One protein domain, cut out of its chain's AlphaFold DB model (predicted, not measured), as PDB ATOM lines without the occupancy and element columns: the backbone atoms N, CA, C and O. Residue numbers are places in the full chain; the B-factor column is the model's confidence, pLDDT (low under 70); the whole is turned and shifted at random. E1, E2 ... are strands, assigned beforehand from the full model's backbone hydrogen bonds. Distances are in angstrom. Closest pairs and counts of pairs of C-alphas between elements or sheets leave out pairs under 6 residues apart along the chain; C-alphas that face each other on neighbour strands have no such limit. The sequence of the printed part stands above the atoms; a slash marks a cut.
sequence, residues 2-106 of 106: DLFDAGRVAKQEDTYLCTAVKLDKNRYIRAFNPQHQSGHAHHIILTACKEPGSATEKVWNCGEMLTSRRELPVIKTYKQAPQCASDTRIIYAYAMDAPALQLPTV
ATOM      1  N   ASP A   2       6.526  76.113  45.468       78.12
ATOM      2  CA  ASP A   2       5.400  75.378  46.024       78.12
ATOM      3  C   ASP A   2       4.423  76.383  46.619       78.12
ATOM      4  O   ASP A   2       4.804  77.260  47.392       78.12
ATOM      5  N   LEU A   3       3.173  76.300  46.174       73.75
ATOM      6  CA  LEU A   3       2.109  77.237  46.539       73.75
ATOM      7  C   LEU A   3       1.200  76.688  47.648       73.75
ATOM      8  O   LEU A   3       0.240  77.346  48.035       73.75
ATOM      9  N   PHE A   4       1.483  75.479  48.137       68.25
ATOM     10  CA  PHE A   4       0.667  74.796  49.132       68.25
ATOM     11  C   PHE A   4       1.100  75.155  50.553       68.25
ATOM     12  O   PHE A   4       2.249  74.941  50.933       68.25
ATOM     13  N   ASP A   5       0.146  75.615  51.362       59.00
ATOM     14  CA  ASP A   5       0.267  75.603  52.815       59.00
ATOM     15  C   ASP A   5      -0.336  74.298  53.350       59.00
ATOM     16  O   ASP A   5      -1.555  74.112  53.397       59.00
ATOM     17  N   ALA A   6       0.537  73.344  53.660       51.59
ATOM     18  CA  ALA A   6       0.172  71.984  54.028       51.59
ATOM     19  C   ALA A   6      -0.554  71.934  55.385       51.59
ATOM     20  O   ALA A   6      -0.001  72.321  56.414       51.59
ATOM     21  N   GLY A   7      -1.779  71.396  55.399       56.41
ATOM     22  CA  GLY A   7      -2.420  70.910  56.631       56.41
ATOM     23  C   GLY A   7      -3.900  71.244  56.817       56.41
ATOM     24  O   GLY A   7      -4.489  70.829  57.815       56.41
ATOM     25  N   ARG A   8      -4.531  71.984  55.900       66.69
ATOM     26  CA  ARG A   8      -5.954  72.349  56.003       66.69
ATOM     27  C   ARG A   8      -6.769  71.571  54.971       66.69
ATOM     28  O   ARG A   8      -6.717  71.867  53.785       66.69
ATOM     29  N   VAL A   9      -7.526  70.583  55.442       66.81
ATOM     30  CA  VAL A   9      -8.476  69.809  54.631       66.81
ATOM     31  C   VAL A   9      -9.881  70.339  54.899       66.81
ATOM     32  O   VAL A   9     -10.261  70.549  56.058       66.81
ATOM     33  N   ALA A  10     -10.653  70.590  53.843       72.19
ATOM     34  CA  ALA A  10     -12.070  70.877  53.988       72.19
ATOM     35  C   ALA A  10     -12.782  69.643  54.559       72.19
ATOM     36  O   ALA A  10     -12.601  68.533  54.074       72.19
ATOM     37  N   LYS A  11     -13.576  69.833  55.616       72.88
ATOM     38  CA  LYS A  11     -14.358  68.748  56.237       72.88
ATOM     39  C   LYS A  11     -15.732  68.553  55.592       72.88
ATOM     40  O   LYS A  11     -16.433  67.618  55.951       72.88
ATOM     41  N   GLN A  12     -16.124  69.476  54.719       77.06
ATOM     42  CA  GLN A  12     -17.412  69.497  54.049       77.06
ATOM     43  C   GLN A  12     -17.173  69.475  52.541       77.06
ATOM     44  O   GLN A  12     -16.298  70.192  52.047       77.06
ATOM     45  N   GLU A  13     -17.965  68.669  51.841       78.62
ATOM     46  CA  GLU A  13     -17.986  68.618  50.380       78.62
ATOM     47  C   GLU A  13     -18.278  70.001  49.778       78.62
ATOM     48  O   GLU A  13     -18.873  70.865  50.428       78.62
ATOM     49  N   ASP A  14     -17.819  70.219  48.546       77.25
ATOM     50  CA  ASP A  14     -18.005  71.464  47.786       77.25
ATOM     51  C   ASP A  14     -17.492  72.737  48.491       77.25
ATOM     52  O   ASP A  14     -17.953  73.855  48.244       77.25
ATOM     53  N   THR A  15     -16.498  72.595  49.373       80.44
ATOM     54  CA  THR A  15     -15.823  73.738  49.997       80.44
ATOM     55  C   THR A  15     -14.678  74.242  49.125       80.44
ATOM     56  O   THR A  15     -13.713  73.525  48.870       80.44
ATOM     57  N   TYR A  16     -14.715  75.529  48.787       86.44
ATOM     58  CA  TYR A  16     -13.653  76.200  48.041       86.44
ATOM     59  C   TYR A  16     -12.747  76.969  48.996       86.44
ATOM     60  O   TYR A  16     -13.121  78.019  49.519       86.44
ATOM     61  N   LEU A  17     -11.551  76.437  49.246       88.50
ATOM     62  CA  LEU A  17     -10.540  77.097  50.070       88.50
ATOM     63  C   LEU A  17      -9.519  77.813  49.193       88.50
ATOM     64  O   LEU A  17      -8.974  77.229  48.259       88.50
ATOM     65  N   CYS A  18      -9.225  79.057  49.548       90.62
ATOM     66  CA  CYS A  18      -8.208  79.868  48.900       90.62
ATOM     67  C   CYS A  18      -7.088  80.228  49.871       90.62
ATOM     68  O   CYS A  18      -7.288  80.371  51.077       90.62
ATOM     69  N   THR A  19      -5.898  80.388  49.304       91.94
ATOM     70  CA  THR A  19      -4.707  80.934  49.947       91.94
ATOM     71  C   THR A  19      -3.961  81.788  48.924       91.94
ATOM     72  O   THR A  19      -4.209  81.677  47.722       91.94
ATOM     73  N   ALA A  20      -3.055  82.648  49.380       92.06
ATOM     74  CA  ALA A  20      -2.253  83.488  48.502       92.06
ATOM     75  C   ALA A  20      -0.782  83.475  48.908       92.06
ATOM     76  O   ALA A  20      -0.433  83.492  50.087       92.06
ATOM     77  N   VAL A  21       0.077  83.517  47.892       91.19
ATOM     78  CA  VAL A  21       1.523  83.667  48.036       91.19
ATOM     79  C   VAL A  21       1.935  84.932  47.297       91.19
ATOM     80  O   VAL A  21       1.597  85.121  46.129       91.19
ATOM     81  N   LYS A  22       2.672  85.808  47.981       90.38
ATOM     82  CA  LYS A  22       3.222  87.019  47.374       90.38
ATOM     83  C   LYS A  22       4.441  86.668  46.522       90.38
ATOM     84  O   LYS A  22       5.285  85.874  46.929       90.38
ATOM     85  N   LEU A  23       4.543  87.279  45.345       88.75
ATOM     86  CA  LEU A  23       5.719  87.175  44.483       88.75
ATOM     87  C   LEU A  23       6.623  88.392  44.696       88.75
ATOM     88  O   LEU A  23       6.182  89.525  44.525       88.75
ATOM     89  N   ASP A  24       7.895  88.159  45.018       84.50
ATOM     90  CA  ASP A  24       8.846  89.245  45.316       84.50
ATOM     91  C   ASP A  24       9.622  89.747  44.088       84.50
ATOM     92  O   ASP A  24      10.288  90.779  44.141       84.50
ATOM     93  N   LYS A  25       9.603  88.994  42.979       85.94
ATOM     94  CA  LYS A  25      10.346  89.302  41.746       85.94
ATOM     95  C   LYS A  25       9.563  88.856  40.517       85.94
ATOM     96  O   LYS A  25       8.858  87.849  40.568       85.94
ATOM     97  N   ASN A  26       9.780  89.543  39.397       87.38
ATOM     98  CA  ASN A  26       9.256  89.133  38.095       87.38
ATOM     99  C   ASN A  26       9.852  87.779  37.688       87.38
ATOM    100  O   ASN A  26      11.069  87.591  37.713       87.38
ATOM    101  N   ARG A  27       8.987  86.829  37.327       88.56
ATOM    102  CA  ARG A  27       9.353  85.472  36.903       88.56
ATOM    103  C   ARG A  27       8.422  85.013  35.787       88.56
ATOM    104  O   ARG A  27       7.285  85.467  35.706       88.56
ATOM    105  N   TYR A  28       8.898  84.075  34.977       91.00
ATOM    106  CA  TYR A  28       8.094  83.403  33.961       91.00
ATOM    107  C   TYR A  28       7.692  82.018  34.456       91.00
ATOM    108  O   TYR A  28       8.533  81.266  34.955       91.00
ATOM    109  N   ILE A  29       6.414  81.676  34.304       91.19
ATOM    110  CA  ILE A  29       5.919  80.328  34.578       91.19
ATOM    111  C   ILE A  29       6.179  79.476  33.336       91.19
ATOM    112  O   ILE A  29       5.753  79.836  32.244       91.19
ATOM    113  N   ARG A  30       6.906  78.367  33.499       92.81
ATOM    114  CA  ARG A  30       7.256  77.454  32.394       92.81
ATOM    115  C   ARG A  30       6.598  76.083  32.485       92.81
ATOM    116  O   ARG A  30       6.619  75.345  31.512       92.81
ATOM    117  N   ALA A  31       6.033  75.746  33.636       92.25
ATOM    118  CA  ALA A  31       5.345  74.486  33.861       92.25
ATOM    119  C   ALA A  31       4.446  74.602  35.093       92.25
ATOM    120  O   ALA A  31       4.684  75.439  35.970       92.25
ATOM    121  N   PHE A  32       3.464  73.710  35.169       92.31
ATOM    122  CA  PHE A  32       2.627  73.491  36.339       92.31
ATOM    123  C   PHE A  32       2.719  72.022  36.740       92.31
ATOM    124  O   PHE A  32       2.774  71.145  35.882       92.31
ATOM    125  N   ASN A  33       2.748  71.761  38.043       90.62
ATOM    126  CA  ASN A  33       2.723  70.413  38.596       90.62
ATOM    127  C   ASN A  33       1.705  70.391  39.746       90.62
ATOM    128  O   ASN A  33       2.055  70.799  40.858       90.62
ATOM    129  N   PRO A  34       0.435  70.029  39.493       88.62
ATOM    130  CA  PRO A  34      -0.582  70.006  40.534       88.62
ATOM    131  C   PRO A  34      -0.232  68.935  41.572       88.62
ATOM    132  O   PRO A  34       0.088  67.802  41.229       88.62
ATOM    133  N   GLN A  35      -0.278  69.304  42.850       86.31
ATOM    134  CA  GLN A  35      -0.113  68.383  43.973       86.31
ATOM    135  C   GLN A  35      -1.447  68.300  44.708       86.31
ATOM    136  O   GLN A  35      -2.004  69.329  45.088       86.31
ATOM    137  N   HIS A  36      -1.972  67.093  44.893       79.94
ATOM    138  CA  HIS A  36      -3.214  66.870  45.622       79.94
ATOM    139  C   HIS A  36      -3.195  65.515  46.326       79.94
ATOM    140  O   HIS A  36      -2.546  64.572  45.879       79.94
ATOM    141  N   GLN A  37      -3.960  65.399  47.411       75.31
ATOM    142  CA  GLN A  37      -4.285  64.103  47.992       75.31
ATOM    143  C   GLN A  37      -5.479  63.511  47.233       75.31
ATOM    144  O   GLN A  37      -6.464  64.213  46.980       75.31
ATOM    145  N   SER A  38      -5.389  62.241  46.834       66.00
ATOM    146  CA  SER A  38      -6.486  61.548  46.149       66.00
ATOM    147  C   SER A  38      -7.776  61.627  46.971       66.00
ATOM    148  O   SER A  38      -7.752  61.389  48.175       66.00
ATOM    149  N   GLY A  39      -8.883  61.988  46.316       67.00
ATOM    150  CA  GLY A  39     -10.206  62.100  46.940       67.00
ATOM    151  C   GLY A  39     -10.524  63.428  47.640       67.00
ATOM    152  O   GLY A  39     -11.626  63.554  48.152       67.00
ATOM    153  N   HIS A  40      -9.617  64.419  47.665       72.50
ATOM    154  CA  HIS A  40      -9.864  65.694  48.369       72.50
ATOM    155  C   HIS A  40     -10.006  66.925  47.468       72.50
ATOM    156  O   HIS A  40     -10.747  67.843  47.810       72.50
ATOM    157  N   ALA A  41      -9.288  66.988  46.344       80.44
ATOM    158  CA  ALA A  41      -9.349  68.129  45.431       80.44
ATOM    159  C   ALA A  41      -9.943  67.699  44.090       80.44
ATOM    160  O   ALA A  41      -9.283  67.008  43.316       80.44
ATOM    161  N   HIS A  42     -11.175  68.130  43.817       86.00
ATOM    162  CA  HIS A  42     -11.806  67.944  42.509       86.00
ATOM    163  C   HIS A  42     -11.240  68.927  41.471       86.00
ATOM    164  O   HIS A  42     -10.920  68.537  40.352       86.00
ATOM    165  N   HIS A  43     -11.016  70.183  41.874       87.75
ATOM    166  CA  HIS A  43     -10.400  71.220  41.050       87.75
ATOM    167  C   HIS A  43      -9.304  71.958  41.824       87.75
ATOM    168  O   HIS A  43      -9.414  72.157  43.034       87.75
ATOM    169  N   ILE A  44      -8.271  72.416  41.115       90.12
ATOM    170  CA  ILE A  44      -7.304  73.400  41.618       90.12
ATOM    171  C   ILE A  44      -7.248  74.535  40.603       90.12
ATOM    172  O   ILE A  44      -6.911  74.314  39.442       90.12
ATOM    173  N   ILE A  45      -7.555  75.751  41.043       91.56
ATOM    174  CA  ILE A  45      -7.501  76.951  40.207       91.56
ATOM    175  C   ILE A  45      -6.414  77.853  40.767       91.56
ATOM    176  O   ILE A  45      -6.404  78.168  41.956       91.56
ATOM    177  N   LEU A  46      -5.494  78.266  39.902       92.75
ATOM    178  CA  LEU A  46      -4.482  79.246  40.242       92.75
ATOM    179  C   LEU A  46      -4.809  80.569  39.554       92.75
ATOM    180  O   LEU A  46      -4.913  80.652  38.326       92.75
ATOM    181  N   THR A  47      -4.904  81.608  40.373       93.06
ATOM    182  CA  THR A  47      -5.262  82.960  39.959       93.06
ATOM    183  C   THR A  47      -4.136  83.915  40.326       93.06
ATOM    184  O   THR A  47      -3.571  83.845  41.416       93.06
ATOM    185  N   ALA A  48      -3.810  84.821  39.411       94.06
ATOM    186  CA  ALA A  48      -2.952  85.962  39.669       94.06
ATOM    187  C   ALA A  48      -3.812  87.196  39.950       94.06
ATOM    188  O   ALA A  48      -4.779  87.460  39.237       94.06
ATOM    189  N   CYS A  49      -3.425  87.972  40.956       94.12
ATOM    190  CA  CYS A  49      -4.036  89.258  41.261       94.12
ATOM    191  C   CYS A  49      -3.048  90.219  41.905       94.12
ATOM    192  O   CYS A  49      -1.938  89.835  42.282       94.12
ATOM    193  N   LYS A  50      -3.463  91.485  42.002       94.56
ATOM    194  CA  LYS A  50      -2.709  92.522  42.704       94.56
ATOM    195  C   LYS A  50      -2.887  92.408  44.218       94.56
ATOM    196  O   LYS A  50      -1.910  92.510  44.954       94.56
ATOM    197  N   GLU A  51      -4.116  92.155  44.669       95.25
ATOM    198  CA  GLU A  51      -4.467  92.009  46.083       95.25
ATOM    199  C   GLU A  51      -5.305  90.734  46.294       95.25
ATOM    200  O   GLU A  51      -6.291  90.532  45.575       95.25
ATOM    201  N   PRO A  52      -4.949  89.868  47.265       95.06
ATOM    202  CA  PRO A  52      -5.754  88.696  47.600       95.06
ATOM    203  C   PRO A  52      -7.079  89.118  48.241       95.06
ATOM    204  O   PRO A  52      -7.181  90.200  48.817       95.06
ATOM    205  N   GLY A  53      -8.103  88.264  48.177       93.62
ATOM    206  CA  GLY A  53      -9.404  88.607  48.760       93.62
ATOM    207  C   GLY A  53      -9.409  88.658  50.288       93.62
ATOM    208  O   GLY A  53     -10.253  89.335  50.869       93.62
ATOM    209  N   SER A  54      -8.445  88.004  50.944       92.81
ATOM    210  CA  SER A  54      -8.202  88.148  52.380       92.81
ATOM    211  C   SER A  54      -6.781  88.631  52.652       92.81
ATOM    212  O   SER A  54      -5.809  87.996  52.249       92.81
ATOM    213  N   ALA A  55      -6.662  89.750  53.371       89.94
ATOM    214  CA  ALA A  55      -5.379  90.295  53.812       89.94
ATOM    215  C   ALA A  55      -4.892  89.695  55.144       89.94
ATOM    216  O   ALA A  55      -3.708  89.780  55.459       89.94
ATOM    217  N   THR A  56      -5.801  89.120  55.942       90.50
ATOM    218  CA  THR A  56      -5.506  88.660  57.309       90.50
ATOM    219  C   THR A  56      -5.539  87.146  57.460       90.50
ATOM    220  O   THR A  56      -4.847  86.603  58.316       90.50
ATOM    221  N   GLU A  57      -6.355  86.451  56.665       89.94
ATOM    222  CA  GLU A  57      -6.518  85.004  56.788       89.94
ATOM    223  C   GLU A  57      -5.523  84.277  55.887       89.94
ATOM    224  O   GLU A  57      -5.480  84.505  54.681       89.94
ATOM    225  N   LYS A  58      -4.771  83.335  56.459       89.12
ATOM    226  CA  LYS A  58      -3.867  82.466  55.690       89.12
ATOM    227  C   LYS A  58      -4.626  81.562  54.706       89.12
ATOM    228  O   LYS A  58      -4.135  81.271  53.618       89.12
ATOM    229  N   VAL A  59      -5.820  81.123  55.112       89.38
ATOM    230  CA  VAL A  59      -6.761  80.327  54.318       89.38
ATOM    231  C   VAL A  59      -8.166  80.869  54.557       89.38
ATOM    232  O   VAL A  59      -8.560  81.052  55.708       89.38
ATOM    233  N   TRP A  60      -8.927  81.100  53.492       89.50
ATOM    234  CA  TRP A  60     -10.309  81.582  53.561       89.50
ATOM    235  C   TRP A  60     -11.216  80.792  52.620       89.50
ATOM    236  O   TRP A  60     -10.744  80.124  51.702       89.50
ATOM    237  N   ASN A  61     -12.524  80.848  52.860       88.75
ATOM    238  CA  ASN A  61     -13.500  80.275  51.941       88.75
ATOM    239  C   ASN A  61     -13.725  81.265  50.795       88.75
ATOM    240  O   ASN A  61     -14.238  82.363  51.031       88.75
ATOM    241  N   CYS A  62     -13.335  80.889  49.577       88.12
ATOM    242  CA  CYS A  62     -13.470  81.762  48.418       88.12
ATOM    243  C   CYS A  62     -14.818  81.720  47.713       88.12
ATOM    244  O   CYS A  62     -15.130  82.637  46.955       88.12
ATOM    245  N   GLY A  63     -15.648  80.718  48.006       77.69
ATOM    246  CA  GLY A  63     -17.035  80.672  47.549       77.69
ATOM    247  C   GLY A  63     -17.229  80.690  46.027       77.69
ATOM    248  O   GLY A  63     -18.330  80.992  45.563       77.69
ATOM    249  N   GLU A  64     -16.193  80.407  45.236       63.06
ATOM    250  CA  GLU A  64     -16.301  80.365  43.779       63.06
ATOM    251  C   GLU A  64     -17.153  79.144  43.372       63.06
ATOM    252  O   GLU A  64     -16.864  78.031  43.788       63.06
ATOM    253  N   MET A  65     -18.223  79.376  42.595       52.94
ATOM    254  CA  MET A  65     -19.413  78.518  42.350       52.94
ATOM    255  C   MET A  65     -20.607  78.637  43.320       52.94
ATOM    256  O   MET A  65     -21.593  77.918  43.171       52.94
ATOM    257  N   LEU A  66     -20.653  79.645  44.196       52.16
ATOM    258  CA  LEU A  66     -21.911  80.088  44.824       52.16
ATOM    259  C   LEU A  66     -22.787  80.894  43.834       52.16
ATOM    260  O   LEU A  66     -23.167  82.031  44.102       52.16
ATOM    261  N   THR A  67     -23.119  80.340  42.662       42.22
ATOM    262  CA  THR A  67     -24.051  80.980  41.704       42.22
ATOM    263  C   THR A  67     -25.518  80.829  42.102       42.22
ATOM    264  O   THR A  67     -26.388  81.465  41.511       42.22
ATOM    265  N   SER A  68     -25.825  80.080  43.162       42.16
ATOM    266  CA  SER A  68     -27.145  80.112  43.781       42.16
ATOM    267  C   SER A  68     -27.037  80.453  45.257       42.16
ATOM    268  O   SER A  68     -26.441  79.707  46.027       42.16
ATOM    269  N   ARG A  69     -27.688  81.555  45.650       44.50
ATOM    270  CA  ARG A  69     -28.050  81.924  47.028       44.50
ATOM    271  C   ARG A  69     -28.992  80.890  47.676       44.50
ATOM    272  O   ARG A  69     -30.039  81.249  48.204       44.50
ATOM    273  N   ARG A  70     -28.684  79.600  47.593       43.25
ATOM    274  CA  ARG A  70     -29.333  78.568  48.394       43.25
ATOM    275  C   ARG A  70     -28.366  78.227  49.501       43.25
ATOM    276  O   ARG A  70     -27.406  77.516  49.254       43.25
ATOM    277  N   GLU A  71     -28.589  78.874  50.642       47.28
ATOM    278  CA  GLU A  71     -28.364  78.396  52.013       47.28
ATOM    279  C   GLU A  71     -27.407  77.203  52.179       47.28
ATOM    280  O   GLU A  71     -27.745  76.200  52.804       47.28
ATOM    281  N   LEU A  72     -26.189  77.289  51.645       49.78
ATOM    282  CA  LEU A  72     -25.143  76.373  52.061       49.78
ATOM    283  C   LEU A  72     -24.732  76.791  53.473       49.78
ATOM    284  O   LEU A  72     -24.671  77.997  53.753       49.78
ATOM    285  N   PRO A  73     -24.483  75.831  54.383       50.88
ATOM    286  CA  PRO A  73     -24.046  76.139  55.730       50.88
ATOM    287  C   PRO A  73     -22.877  77.109  55.642       50.88
ATOM    288  O   PRO A  73     -21.868  76.802  55.006       50.88
ATOM    289  N   VAL A  74     -23.011  78.289  56.253       53.75
ATOM    290  CA  VAL A  74     -21.863  79.168  56.462       53.75
ATOM    291  C   VAL A  74     -20.834  78.314  57.182       53.75
ATOM    292  O   VAL A  74     -21.038  77.950  58.344       53.75
ATOM    293  N   ILE A  75     -19.763  77.937  56.485       59.84
ATOM    294  CA  ILE A  75     -18.678  77.168  57.077       59.84
ATOM    295  C   ILE A  75     -18.019  78.099  58.086       59.84
ATOM    296  O   ILE A  75     -17.122  78.865  57.749       59.84
ATOM    297  N   LYS A  76     -18.487  78.052  59.339       63.72
ATOM    298  CA  LYS A  76     -18.051  78.952  60.421       63.72
ATOM    299  C   LYS A  76     -16.544  78.871  60.682       63.72
ATOM    300  O   LYS A  76     -15.996  79.728  61.363       63.72
ATOM    301  N   THR A  77     -15.882  77.832  60.174       78.69
ATOM    302  CA  THR A  77     -14.446  77.595  60.333       78.69
ATOM    303  C   THR A  77     -13.578  78.562  59.523       78.69
ATOM    304  O   THR A  77     -12.473  78.861  59.964       78.69
ATOM    305  N   TYR A  78     -14.045  79.055  58.370       83.69
ATOM    306  CA  TYR A  78     -13.268  79.948  57.505       83.69
ATOM    307  C   TYR A  78     -14.072  81.201  57.175       83.69
ATOM    308  O   TYR A  78     -15.237  81.114  56.792       83.69
ATOM    309  N   LYS A  79     -13.444  82.377  57.282       88.19
ATOM    310  CA  LYS A  79     -14.075  83.616  56.814       88.19
ATOM    311  C   LYS A  79     -14.273  83.553  55.303       88.19
ATOM    312  O   LYS A  79     -13.437  82.991  54.595       88.19
ATOM    313  N   GLN A  80     -15.369  84.131  54.828       87.69
ATOM    314  CA  GLN A  80     -15.661  84.220  53.404       87.69
ATOM    315  C   GLN A  80     -15.074  85.508  52.824       87.69
ATOM    316  O   GLN A  80     -15.239  86.581  53.402       87.69
ATOM    317  N   ALA A  81     -14.401  85.395  51.686       90.25
ATOM    318  CA  ALA A  81     -13.852  86.508  50.913       90.25
ATOM    319  C   ALA A  81     -13.613  86.035  49.468       90.25
ATOM    320  O   ALA A  81     -13.410  84.847  49.297       90.25
ATOM    321  N   PRO A  82     -13.610  86.882  48.424       91.44
ATOM    322  CA  PRO A  82     -13.345  86.422  47.049       91.44
ATOM    323  C   PRO A  82     -11.927  85.829  46.895       91.44
ATOM    324  O   PRO A  82     -11.106  85.952  47.803       91.44
ATOM    325  N   GLN A  83     -11.570  85.211  45.759       92.00
ATOM    326  CA  GLN A  83     -10.169  84.789  45.556       92.00
ATOM    327  C   GLN A  83      -9.196  85.982  45.543       92.00
ATOM    328  O   GLN A  83      -8.093  85.912  46.082       92.00
ATOM    329  N   CYS A  84      -9.631  87.109  44.985       94.12
ATOM    330  CA  CYS A  84      -8.839  88.320  44.828       94.12
ATOM    331  C   CYS A  84      -9.722  89.540  45.094       94.12
ATOM    332  O   CYS A  84     -10.903  89.538  44.750       94.12
ATOM    333  N   ALA A  85      -9.147  90.578  45.698       93.94
ATOM    334  CA  ALA A  85      -9.820  91.857  45.895       93.94
ATOM    335  C   ALA A  85      -9.776  92.723  44.622       93.94
ATOM    336  O   ALA A  85     -10.693  93.504  44.378       93.94
ATOM    337  N   SER A  86      -8.735  92.568  43.793       94.38
ATOM    338  CA  SER A  86      -8.540  93.335  42.556       94.38
ATOM    339  C   SER A  86      -7.719  92.573  41.500       94.38
ATOM    340  O   SER A  86      -6.905  91.713  41.834       94.38
ATOM    341  N   ASP A  87      -7.914  92.900  40.216       93.50
ATOM    342  CA  ASP A  87      -7.127  92.413  39.063       93.50
ATOM    343  C   ASP A  87      -7.037  90.880  38.895       93.50
ATOM    344  O   ASP A  87      -5.992  90.331  38.535       93.50
ATOM    345  N   THR A  88      -8.145  90.182  39.142       93.00
ATOM    346  CA  THR A  88      -8.268  88.722  39.026       93.00
ATOM    347  C   THR A  88      -7.988  88.221  37.606       93.00
ATOM    348  O   THR A  88      -8.675  88.595  36.657       93.00
ATOM    349  N   ARG A  89      -7.023  87.305  37.457       94.69
ATOM    350  CA  ARG A  89      -6.735  86.595  36.201       94.69
ATOM    351  C   ARG A  89      -6.436  85.128  36.468       94.69
ATOM    352  O   ARG A  89      -5.510  84.820  37.212       94.69
ATOM    353  N   ILE A  90      -7.172  84.223  35.833       93.31
ATOM    354  CA  ILE A  90      -6.866  82.788  35.893       93.31
ATOM    355  C   ILE A  90      -5.579  82.538  35.103       93.31
ATOM    356  O   ILE A  90      -5.450  82.996  33.968       93.31
ATOM    357  N   ILE A  91      -4.626  81.828  35.707       94.19
ATOM    358  CA  ILE A  91      -3.341  81.491  35.076       94.19
ATOM    359  C   ILE A  91      -3.154  79.990  34.862       94.19
ATOM    360  O   ILE A  91      -2.373  79.595  34.000       94.19
ATOM    361  N   TYR A  92      -3.863  79.157  35.624       94.44
ATOM    362  CA  TYR A  92      -3.862  77.706  35.469       94.44
ATOM    363  C   TYR A  92      -5.108  77.098  36.106       94.44
ATOM    364  O   TYR A  92      -5.603  77.599  37.116       94.44
ATOM    365  N   ALA A  93      -5.581  75.998  35.532       93.00
ATOM    366  CA  ALA A  93      -6.640  75.184  36.096       93.00
ATOM    367  C   ALA A  93      -6.270  73.706  35.964       93.00
ATOM    368  O   ALA A  93      -5.737  73.268  34.945       93.00
ATOM    369  N   TYR A  94      -6.576  72.955  37.009       91.75
ATOM    370  CA  TYR A  94      -6.510  71.507  37.065       91.75
ATOM    371  C   TYR A  94      -7.887  70.977  37.447       91.75
ATOM    372  O   TYR A  94      -8.552  71.548  38.317       91.75
ATOM    373  N   ALA A  95      -8.271  69.866  36.830       90.94
ATOM    374  CA  ALA A  95      -9.452  69.110  37.196       90.94
ATOM    375  C   ALA A  95      -9.113  67.625  37.295       90.94
ATOM    376  O   ALA A  95      -8.318  67.117  36.500       90.94
ATOM    377  N   MET A  96      -9.710  66.953  38.279       88.88
ATOM    378  CA  MET A  96      -9.627  65.503  38.414       88.88
ATOM    379  C   MET A  96     -10.099  64.845  37.114       88.88
ATOM    380  O   MET A  96     -11.057  65.302  36.495       88.88
ATOM    381  N   ASP A  97      -9.379  63.813  36.681       88.81
ATOM    382  CA  ASP A  97      -9.646  63.037  35.460       88.81
ATOM    383  C   ASP A  97      -9.572  63.816  34.130       88.81
ATOM    384  O   ASP A  97      -9.778  63.239  33.059       88.81
ATOM    385  N   ALA A  98      -9.211  65.103  34.156       90.38
ATOM    386  CA  ALA A  98      -8.944  65.876  32.950       90.38
ATOM    387  C   ALA A  98      -7.472  65.745  32.510       90.38
ATOM    388  O   ALA A  98      -6.572  65.643  33.352       90.38
ATOM    389  N   PRO A  99      -7.179  65.802  31.195       90.75
ATOM    390  CA  PRO A  99      -5.806  65.845  30.709       90.75
ATOM    391  C   PRO A  99      -5.026  67.032  31.289       90.75
ATOM    392  O   PRO A  99      -5.536  68.150  31.377       90.75
ATOM    393  N   ALA A 100      -3.761  66.802  31.641       88.31
ATOM    394  CA  ALA A 100      -2.892  67.858  32.147       88.31
ATOM    395  C   ALA A 100      -2.577  68.902  31.062       88.31
ATOM    396  O   ALA A 100      -2.282  68.558  29.914       88.31
ATOM    397  N   LEU A 101      -2.569  70.184  31.444       88.81
ATOM    398  CA  LEU A 101      -2.122  71.262  30.562       88.81
ATOM    399  C   LEU A 101      -0.610  71.164  30.337       88.81
ATOM    400  O   LEU A 101       0.178  71.255  31.280       88.81
ATOM    401  N   GLN A 102      -0.211  71.074  29.072       89.56
ATOM    402  CA  GLN A 102       1.178  71.218  28.652       89.56
ATOM    403  C   GLN A 102       1.367  72.601  28.038       89.56
ATOM    404  O   GLN A 102       0.665  72.976  27.098       89.56
ATOM    405  N   LEU A 103       2.300  73.379  28.588       90.19
ATOM    406  CA  LEU A 103       2.669  74.654  27.986       90.19
ATOM    407  C   LEU A 103       3.526  74.398  26.738       90.19
ATOM    408  O   LEU A 103       4.330  73.463  26.751       90.19
ATOM    409  N   PRO A 104       3.395  75.220  25.682       91.50
ATOM    410  CA  PRO A 104       4.244  75.104  24.505       91.50
ATOM    411  C   PRO A 104       5.726  75.157  24.882       91.50
ATOM    412  O   PRO A 104       6.163  76.043  25.623       91.50
ATOM    413  N   THR A 105       6.504  74.217  24.352       82.31
ATOM    414  CA  THR A 105       7.963  74.299  24.381       82.31
ATOM    415  C   THR A 105       8.393  75.343  23.360       82.31
ATOM    416  O   THR A 105       8.049  75.220  22.185       82.31
ATOM    417  N   VAL A 106       9.083  76.385  23.829       61.19
ATOM    418  CA  VAL A 106       9.714  77.397  22.966       61.19
ATOM    419  C   VAL A 106      10.850  76.765  22.177       61.19
ATOM    420  O   VAL A 106      11.590  75.970  22.802       61.19
TER     421      VAL A 106
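This is residues 2 to 106 of the 106 residues of the protein "Cu2_monooxygen domain-containing protein" of Macrostomum lignano (UniProt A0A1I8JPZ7). This domain has little regular structure: a ribbon of two antiparallel strands, E1 and E3, with long loops making most of the rest, and a loop around Glu 71 and the tail to Val 106 at opposite ends of the longest axis. Of 105 printed residues, 16 are in three named strands, E1, E2, E3; the class is all strand, with no named helix. It is compact, radius of gyration of the C-alphas 14.7 A, and only just elongated, 48 by 32 by 27 A.

Residues 17 to 18 pair with 60 to 61, antiparallel. E1, residues 43 to 48, and E3, residues 89 to 95, are antiparallel at 165 degrees, with N 44 and O 94 2.9 A apart, within hydrogen-bond range. E2, residues 84 to 86, pairs with no named strand, but residues 51 to 52 pair with it, antiparallel.

E1 starts at C-alpha 43 (-10.400, 71.220, 41.050) and spans 16.6 A, E2 5.5 A. E3 spans 17.7 A, ending at C-alpha 95 (-9.452, 69.110, 37.196).

The printed part has no cut. The link E1 to E2 is long, 35 residues; E2 to E3 is tight. Residues 4 to 9, 38 to 39, 64 to 76 and 106 have pLDDT under 70.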